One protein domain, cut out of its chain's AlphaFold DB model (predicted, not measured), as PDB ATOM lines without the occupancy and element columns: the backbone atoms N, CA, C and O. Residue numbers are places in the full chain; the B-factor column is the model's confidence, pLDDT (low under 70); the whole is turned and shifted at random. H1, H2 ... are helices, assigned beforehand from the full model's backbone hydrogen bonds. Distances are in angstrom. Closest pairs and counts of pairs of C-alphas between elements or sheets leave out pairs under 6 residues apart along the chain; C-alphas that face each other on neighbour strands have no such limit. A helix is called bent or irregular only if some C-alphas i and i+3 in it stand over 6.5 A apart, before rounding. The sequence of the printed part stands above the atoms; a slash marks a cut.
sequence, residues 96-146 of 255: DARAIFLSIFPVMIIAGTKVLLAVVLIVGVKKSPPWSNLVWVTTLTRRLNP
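This is residues 96 to 146 of the 255 residues of an uncharacterized protein of Eumeta variegata (UniProt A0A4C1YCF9). A long, bent helix, H1, and a shorter one, H2, make an open corner like an L, joined at residues 128 and 129, with no packing between them. The printed part has 51 residues with two named helices, H1 then H2, and no named strand: all helix. It is extended, with a radius of gyration of the C-alphas of 17.8 A, and flat, spanning 54 by 28 by 7 A.

Find C-alpha 96 at (18.305, -21.940, -39.382), where H1, residues 96 to 127, begins. By its hydrogen bonds it was assigned as one helix, but it is bent: C-alphas 103 and 106 are 6.7 A apart. Its arms are H1a, residues 96 to 103, 11.7 A, and H1b, residues 106 to 127, 32.0 A. H2, residues 130 to 144, runs 22.1 A to C-alpha 144 at (47.875, 4.561, -16.375).

H1a and H1b stand at a tilt of 36 degrees, only just steep. H1b and H2 are only just apart, their closest C-alphas 8.1 A from each other. O i to N i+4 pairs are within hydrogen-bond range in 3 of 4 for H1a, 17 of 18 for H1b and 9 of 11 for H2.

Look at Asp 96 and Trp 131: their C-alphas are the farthest apart, 54.6 A. The printed part has no cut, and the H1 to H2 link is tight. Residues 126 to 138 and 140 to 146 have pLDDT under 70.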
ATOM      1  N   ASP A  96      17.798 -20.886 -40.261       82.75
ATOM      2  CA  ASP A  96      18.305 -21.940 -39.382       82.75
ATOM      3  C   ASP A  96      19.837 -21.887 -39.261       82.75
ATOM      4  O   ASP A  96      20.398 -22.163 -38.200       82.75
ATOM      5  N   ALA A  97      20.525 -21.390 -40.297       81.06
ATOM      6  CA  ALA A  97      21.969 -21.153 -40.260       81.06
ATOM      7  C   ALA A  97      22.359 -19.977 -39.343       81.06
ATOM      8  O   ALA A  97      23.469 -19.945 -38.807       81.06
ATOM      9  N   ARG A  98      21.448 -19.019 -39.114       82.12
ATOM     10  CA  ARG A  98      21.725 -17.826 -38.295       82.12
ATOM     11  C   ARG A  98      21.868 -18.172 -36.817       82.12
ATOM     12  O   ARG A  98      22.751 -17.633 -36.159       82.12
ATOM     13  N   ALA A  99      21.046 -19.090 -36.306       85.56
ATOM     14  CA  ALA A  99      21.108 -19.518 -34.909       85.56
ATOM     15  C   ALA A  99      22.425 -20.246 -34.587       85.56
ATOM     16  O   ALA A  99      23.036 -19.996 -33.550       85.56
ATOM     17  N   ILE A 100      22.891 -21.097 -35.507       85.94
ATOM     18  CA  ILE A 100      24.164 -21.817 -35.376       85.94
ATOM     19  C   ILE A 100      25.345 -20.845 -35.479       85.94
ATOM     20  O   ILE A 100      26.292 -20.924 -34.700       85.94
ATOM     21  N   PHE A 101      25.291 -19.884 -36.401       85.19
ATOM     22  CA  PHE A 101      26.373 -18.913 -36.534       85.19
ATOM     23  C   PHE A 101      26.494 -18.004 -35.306       85.19
ATOM     24  O   PHE A 101      27.593 -17.807 -34.789       85.19
ATOM     25  N   LEU A 102      25.368 -17.505 -34.785       85.00
ATOM     26  CA  LEU A 102      25.350 -16.653 -33.595       85.00
ATOM     27  C   LEU A 102      25.841 -17.374 -32.331       85.00
ATOM     28  O   LEU A 102      26.368 -16.713 -31.437       85.00
ATOM     29  N   SER A 103      25.714 -18.702 -32.247       88.38
ATOM     30  CA  SER A 103      26.232 -19.471 -31.109       88.38
ATOM     31  C   SER A 103      27.736 -19.760 -31.217       88.38
ATOM     32  O   SER A 103      28.435 -19.731 -30.204       88.38
ATOM     33  N   ILE A 104      28.259 -19.976 -32.428       86.81
ATOM     34  CA  ILE A 104      29.676 -20.315 -32.657       86.81
ATOM     35  C   ILE A 104      30.569 -19.065 -32.720       86.81
ATOM     36  O   ILE A 104      31.717 -19.096 -32.268       86.81
ATOM     37  N   PHE A 105      30.058 -17.947 -33.238       84.12
ATOM     38  CA  PHE A 105      30.819 -16.708 -33.418       84.12
ATOM     39  C   PHE A 105      31.523 -16.194 -32.143       84.12
ATOM     40  O   PHE A 105      32.739 -15.978 -32.189       84.12
ATOM     41  N   PRO A 106      30.853 -16.048 -30.980       86.00
ATOM     42  CA  PRO A 106      31.529 -15.610 -29.759       86.00
ATOM     43  C   PRO A 106      32.589 -16.611 -29.279       86.00
ATOM     44  O   PRO A 106      33.626 -16.196 -28.759       86.00
ATOM     45  N   VAL A 107      32.387 -17.915 -29.502       86.88
ATOM     46  CA  VAL A 107      33.374 -18.951 -29.148       86.88
ATOM     47  C   VAL A 107      34.644 -18.791 -29.982       86.88
ATOM     48  O   VAL A 107      35.742 -18.834 -29.424       86.88
ATOM     49  N   MET A 108      34.517 -18.524 -31.286       85.81
ATOM     50  CA  MET A 108      35.679 -18.236 -32.133       85.81
ATOM     51  C   MET A 108      36.409 -16.961 -31.712       85.81
ATOM     52  O   MET A 108      37.638 -16.965 -31.668       85.81
ATOM     53  N   ILE A 109      35.689 -15.886 -31.370       85.75
ATOM     54  CA  ILE A 109      36.321 -14.640 -30.905       85.75
ATOM     55  C   ILE A 109      37.110 -14.886 -29.616       85.75
ATOM     56  O   ILE A 109      38.259 -14.457 -29.499       85.75
ATOM     57  N   ILE A 110      36.530 -15.602 -28.652       86.50
ATOM     58  CA  ILE A 110      37.196 -15.901 -27.377       86.50
ATOM     59  C   ILE A 110      38.416 -16.806 -27.597       86.50
ATOM     60  O   ILE A 110      39.473 -16.577 -27.006       86.50
ATOM     61  N   ALA A 111      38.307 -17.819 -28.458       85.38
ATOM     62  CA  ALA A 111      39.433 -18.689 -28.787       85.38
ATOM     63  C   ALA A 111      40.558 -17.912 -29.496       85.38
ATOM     64  O   ALA A 111      41.717 -17.987 -29.084       85.38
ATOM     65  N   GLY A 112      40.213 -17.107 -30.504       86.44
ATOM     66  CA  GLY A 112      41.163 -16.293 -31.262       86.44
ATOM     67  C   GLY A 112      41.877 -15.258 -30.393       86.44
ATOM     68  O   GLY A 112      43.098 -15.131 -30.462       86.44
ATOM     69  N   THR A 113      41.148 -14.572 -29.509       84.69
ATOM     70  CA  THR A 113      41.739 -13.592 -28.580       84.69
ATOM     71  C   THR A 113      42.688 -14.239 -27.574       84.69
ATOM     72  O   THR A 113      43.746 -13.673 -27.303       84.69
ATOM     73  N   LYS A 114      42.388 -15.443 -27.069       85.31
ATOM     74  CA  LYS A 114      43.310 -16.185 -26.190       85.31
ATOM     75  C   LYS A 114      44.595 -16.597 -26.903       85.31
ATOM     76  O   LYS A 114      45.670 -16.445 -26.327       85.31
ATOM     77  N   VAL A 115      44.499 -17.087 -28.140       86.44
ATOM     78  CA  VAL A 115      45.679 -17.443 -28.944       86.44
ATOM     79  C   VAL A 115      46.523 -16.203 -29.225       86.44
ATOM     80  O   VAL A 115      47.733 -16.233 -29.013       86.44
ATOM     81  N   LEU A 116      45.895 -15.091 -29.614       84.88
ATOM     82  CA  LEU A 116      46.597 -13.832 -29.852       84.88
ATOM     83  C   LEU A 116      47.306 -13.333 -28.586       84.88
ATOM     84  O   LEU A 116      48.484 -12.986 -28.642       84.88
ATOM     85  N   LEU A 117      46.629 -13.355 -27.434       86.56
ATOM     86  CA  LEU A 117      47.216 -12.961 -26.152       86.56
ATOM     87  C   LEU A 117      48.396 -13.867 -25.771       86.56
ATOM     88  O   LEU A 117      49.426 -13.369 -25.322       86.56
ATOM     89  N   ALA A 118      48.277 -15.180 -25.983       87.12
ATOM     90  CA  ALA A 118      49.355 -16.130 -25.728       87.12
ATOM     91  C   ALA A 118      50.569 -15.868 -26.630       87.12
ATOM     92  O   ALA A 118      51.695 -15.865 -26.142       87.12
ATOM     93  N   VAL A 119      50.358 -15.583 -27.919       84.38
ATOM     94  CA  VAL A 119      51.442 -15.219 -28.846       84.38
ATOM     95  C   VAL A 119      52.114 -13.920 -28.406       84.38
ATOM     96  O   VAL A 119      53.339 -13.871 -28.328       84.38
ATOM     97  N   VAL A 120      51.337 -12.894 -28.049       83.81
ATOM     98  CA  VAL A 120      51.874 -11.620 -27.546       83.81
ATOM     99  C   VAL A 120      52.670 -11.828 -26.256       83.81
ATOM    100  O   VAL A 120      53.763 -11.280 -26.125       83.81
ATOM    101  N   LEU A 121      52.186 -12.661 -25.331       85.19
ATOM    102  CA  LEU A 121      52.903 -13.000 -24.100       85.19
ATOM    103  C   LEU A 121      54.192 -13.777 -24.383       85.19
ATOM    104  O   LEU A 121      55.232 -13.435 -23.835       85.19
ATOM    105  N   ILE A 122      54.169 -14.785 -25.255       83.62
ATOM    106  CA  ILE A 122      55.360 -15.585 -25.580       83.62
ATOM    107  C   ILE A 122      56.421 -14.721 -26.270       83.62
ATOM    108  O   ILE A 122      57.600 -14.784 -25.912       83.62
ATOM    109  N   VAL A 123      56.015 -13.891 -27.234       79.38
ATOM    110  CA  VAL A 123      56.923 -12.981 -27.943       79.38
ATOM    111  C   VAL A 123      57.442 -11.891 -27.002       79.38
ATOM    112  O   VAL A 123      58.634 -11.584 -27.028       79.38
ATOM    113  N   GLY A 124      56.583 -11.358 -26.129       76.50
ATOM    114  CA  GLY A 124      56.943 -10.337 -25.146       76.50
ATOM    115  C   GLY A 124      57.883 -10.846 -24.052       76.50
ATOM    116  O   GLY A 124      58.830 -10.156 -23.696       76.50
ATOM    117  N   VAL A 125      57.683 -12.069 -23.553       75.44
ATOM    118  CA  VAL A 125      58.478 -12.635 -22.448       75.44
ATOM    119  C   VAL A 125      59.851 -13.120 -22.916       75.44
ATOM    120  O   VAL A 125      60.817 -13.041 -22.159       75.44
ATOM    121  N   LYS A 126      59.982 -13.603 -24.160       67.62
ATOM    122  CA  LYS A 126      61.216 -14.270 -24.612       67.62
ATOM    123  C   LYS A 126      62.328 -13.318 -25.075       67.62
ATOM    124  O   LYS A 126      63.468 -13.757 -25.190       67.62
ATOM    125  N   LYS A 127      62.033 -12.037 -25.341       62.03
ATOM    126  CA  LYS A 127      63.017 -11.075 -25.891       62.03
ATOM    127  C   LYS A 127      63.476  -9.968 -24.947       62.03
ATOM    128  O   LYS A 127      64.418  -9.247 -25.262       62.03
ATOM    129  N   SER A 128      62.855  -9.846 -23.789       50.28
ATOM    130  CA  SER A 128      63.225  -8.884 -22.756       50.28
ATOM    131  C   SER A 128      64.114  -9.562 -21.705       50.28
ATOM    132  O   SER A 128      63.668 -10.537 -21.095       50.28
ATOM    133  N   PRO A 129      65.333  -9.060 -21.426       64.06
ATOM    134  CA  PRO A 129      66.070  -9.465 -20.233       64.06
ATOM    135  C   PRO A 129      65.154  -9.315 -19.006       64.06
ATOM    136  O   PRO A 129      64.428  -8.314 -18.943       64.06
ATOM    137  N   PRO A 130      65.174 -10.241 -18.027       60.47
ATOM    138  CA  PRO A 130      64.187 -10.311 -16.937       60.47
ATOM    139  C   PRO A 130      64.034  -9.008 -16.130       60.47
ATOM    140  O   PRO A 130      62.996  -8.760 -15.526       60.47
ATOM    141  N   TRP A 131      65.027  -8.123 -16.194       56.25
ATOM    142  CA  TRP A 131      65.060  -6.827 -15.521       56.25
ATOM    143  C   TRP A 131      64.314  -5.707 -16.273       56.25
ATOM    144  O   TRP A 131      63.850  -4.750 -15.658       56.25
ATOM    145  N   SER A 132      64.146  -5.816 -17.595       57.09
ATOM    146  CA  SER A 132      63.524  -4.769 -18.430       57.09
ATOM    147  C   SER A 132      61.990  -4.776 -18.391       57.09
ATOM    148  O   SER A 132      61.369  -3.716 -18.486       57.09
ATOM    149  N   ASN A 133      61.373  -5.936 -18.146       55.16
ATOM    150  CA  ASN A 133      59.919  -6.044 -17.999       55.16
ATOM    151  C   ASN A 133      59.415  -5.409 -16.707       55.16
ATOM    152  O   ASN A 133      58.354  -4.791 -16.708       55.16
ATOM    153  N   LEU A 134      60.188  -5.491 -15.620       63.34
ATOM    154  CA  LEU A 134      59.812  -4.860 -14.357       63.34
ATOM    155  C   LEU A 134      59.798  -3.327 -14.490       63.34
ATOM    156  O   LEU A 134      58.896  -2.665 -13.981       63.34
ATOM    157  N   VAL A 135      60.742  -2.761 -15.248       67.81
ATOM    158  CA  VAL A 135      60.802  -1.315 -15.524       67.81
ATOM    159  C   VAL A 135      59.666  -0.873 -16.450       67.81
ATOM    160  O   VAL A 135      59.023   0.140 -16.183       67.81
ATOM    161  N   TRP A 136      59.350  -1.631 -17.502       64.00
ATOM    162  CA  TRP A 136      58.238  -1.287 -18.398       64.00
ATOM    163  C   TRP A 136      56.870  -1.414 -17.728       64.00
ATOM    164  O   TRP A 136      56.047  -0.511 -17.864       64.00
ATOM    165  N   VAL A 137      56.637  -2.473 -16.948       69.19
ATOM    166  CA  VAL A 137      55.381  -2.660 -16.207       69.19
ATOM    167  C   VAL A 137      55.217  -1.575 -15.144       69.19
ATOM    168  O   VAL A 137      54.146  -0.979 -15.051       69.19
ATOM    169  N   THR A 138      56.269  -1.231 -14.393       68.81
ATOM    170  CA  THR A 138      56.194  -0.134 -13.409       68.81
ATOM    171  C   THR A 138      55.989   1.227 -14.076       68.81
ATOM    172  O   THR A 138      55.175   2.013 -13.595       68.81
ATOM    173  N   THR A 139      56.627   1.499 -15.217       70.31
ATOM    174  CA  THR A 139      56.451   2.762 -15.962       70.31
ATOM    175  C   THR A 139      55.052   2.867 -16.579       70.31
ATOM    176  O   THR A 139      54.428   3.927 -16.510       70.31
ATOM    177  N   LEU A 140      54.521   1.773 -17.134       64.19
ATOM    178  CA  LEU A 140      53.176   1.732 -17.713       64.19
ATOM    179  C   LEU A 140      52.099   1.871 -16.628       64.19
ATOM    180  O   LEU A 140      51.158   2.643 -16.798       64.19
ATOM    181  N   THR A 141      52.285   1.217 -15.477       68.62
ATOM    182  CA  THR A 141      51.394   1.363 -14.313       68.62
ATOM    183  C   THR A 141      51.422   2.798 -13.776       68.62
ATOM    184  O   THR A 141      50.377   3.344 -13.440       68.62
ATOM    185  N   ARG A 142      52.586   3.463 -13.788       64.44
ATOM    186  CA  ARG A 142      52.739   4.876 -13.393       64.44
ATOM    187  C   ARG A 142      52.116   5.864 -14.387       64.44
ATOM    188  O   ARG A 142      51.782   6.977 -13.996       64.44
ATOM    189  N   ARG A 143      51.975   5.482 -15.664       66.12
ATOM    190  CA  ARG A 143      51.293   6.289 -16.694       66.12
ATOM    191  C   ARG A 143      49.781   6.094 -16.702       66.12
ATOM    192  O   ARG A 143      49.063   7.051 -16.957       66.12
ATOM    193  N   LEU A 144      49.308   4.876 -16.440       65.31
ATOM    194  CA  LEU A 144      47.875   4.561 -16.375       65.31
ATOM    195  C   LEU A 144      47.253   4.920 -15.021       65.31
ATOM    196  O   LEU A 144      46.040   5.060 -14.925       65.31
ATOM    197  N   ASN A 145      48.082   5.090 -13.992       53.56
ATOM    198  CA  ASN A 145      47.681   5.537 -12.670       53.56
ATOM    199  C   ASN A 145      48.684   6.616 -12.221       53.56
ATOM    200  O   ASN A 145      49.692   6.285 -11.581       53.56
ATOM    201  N   PRO A 146      48.504   7.891 -12.623       57.47
ATOM    202  CA  PRO A 146      49.385   8.947 -12.151       57.47
ATOM    203  C   PRO A 146      49.313   8.961 -10.620       57.47
ATOM    204  O   PRO A 146      48.213   9.003 -10.062       57.47
TER     205      PRO A 146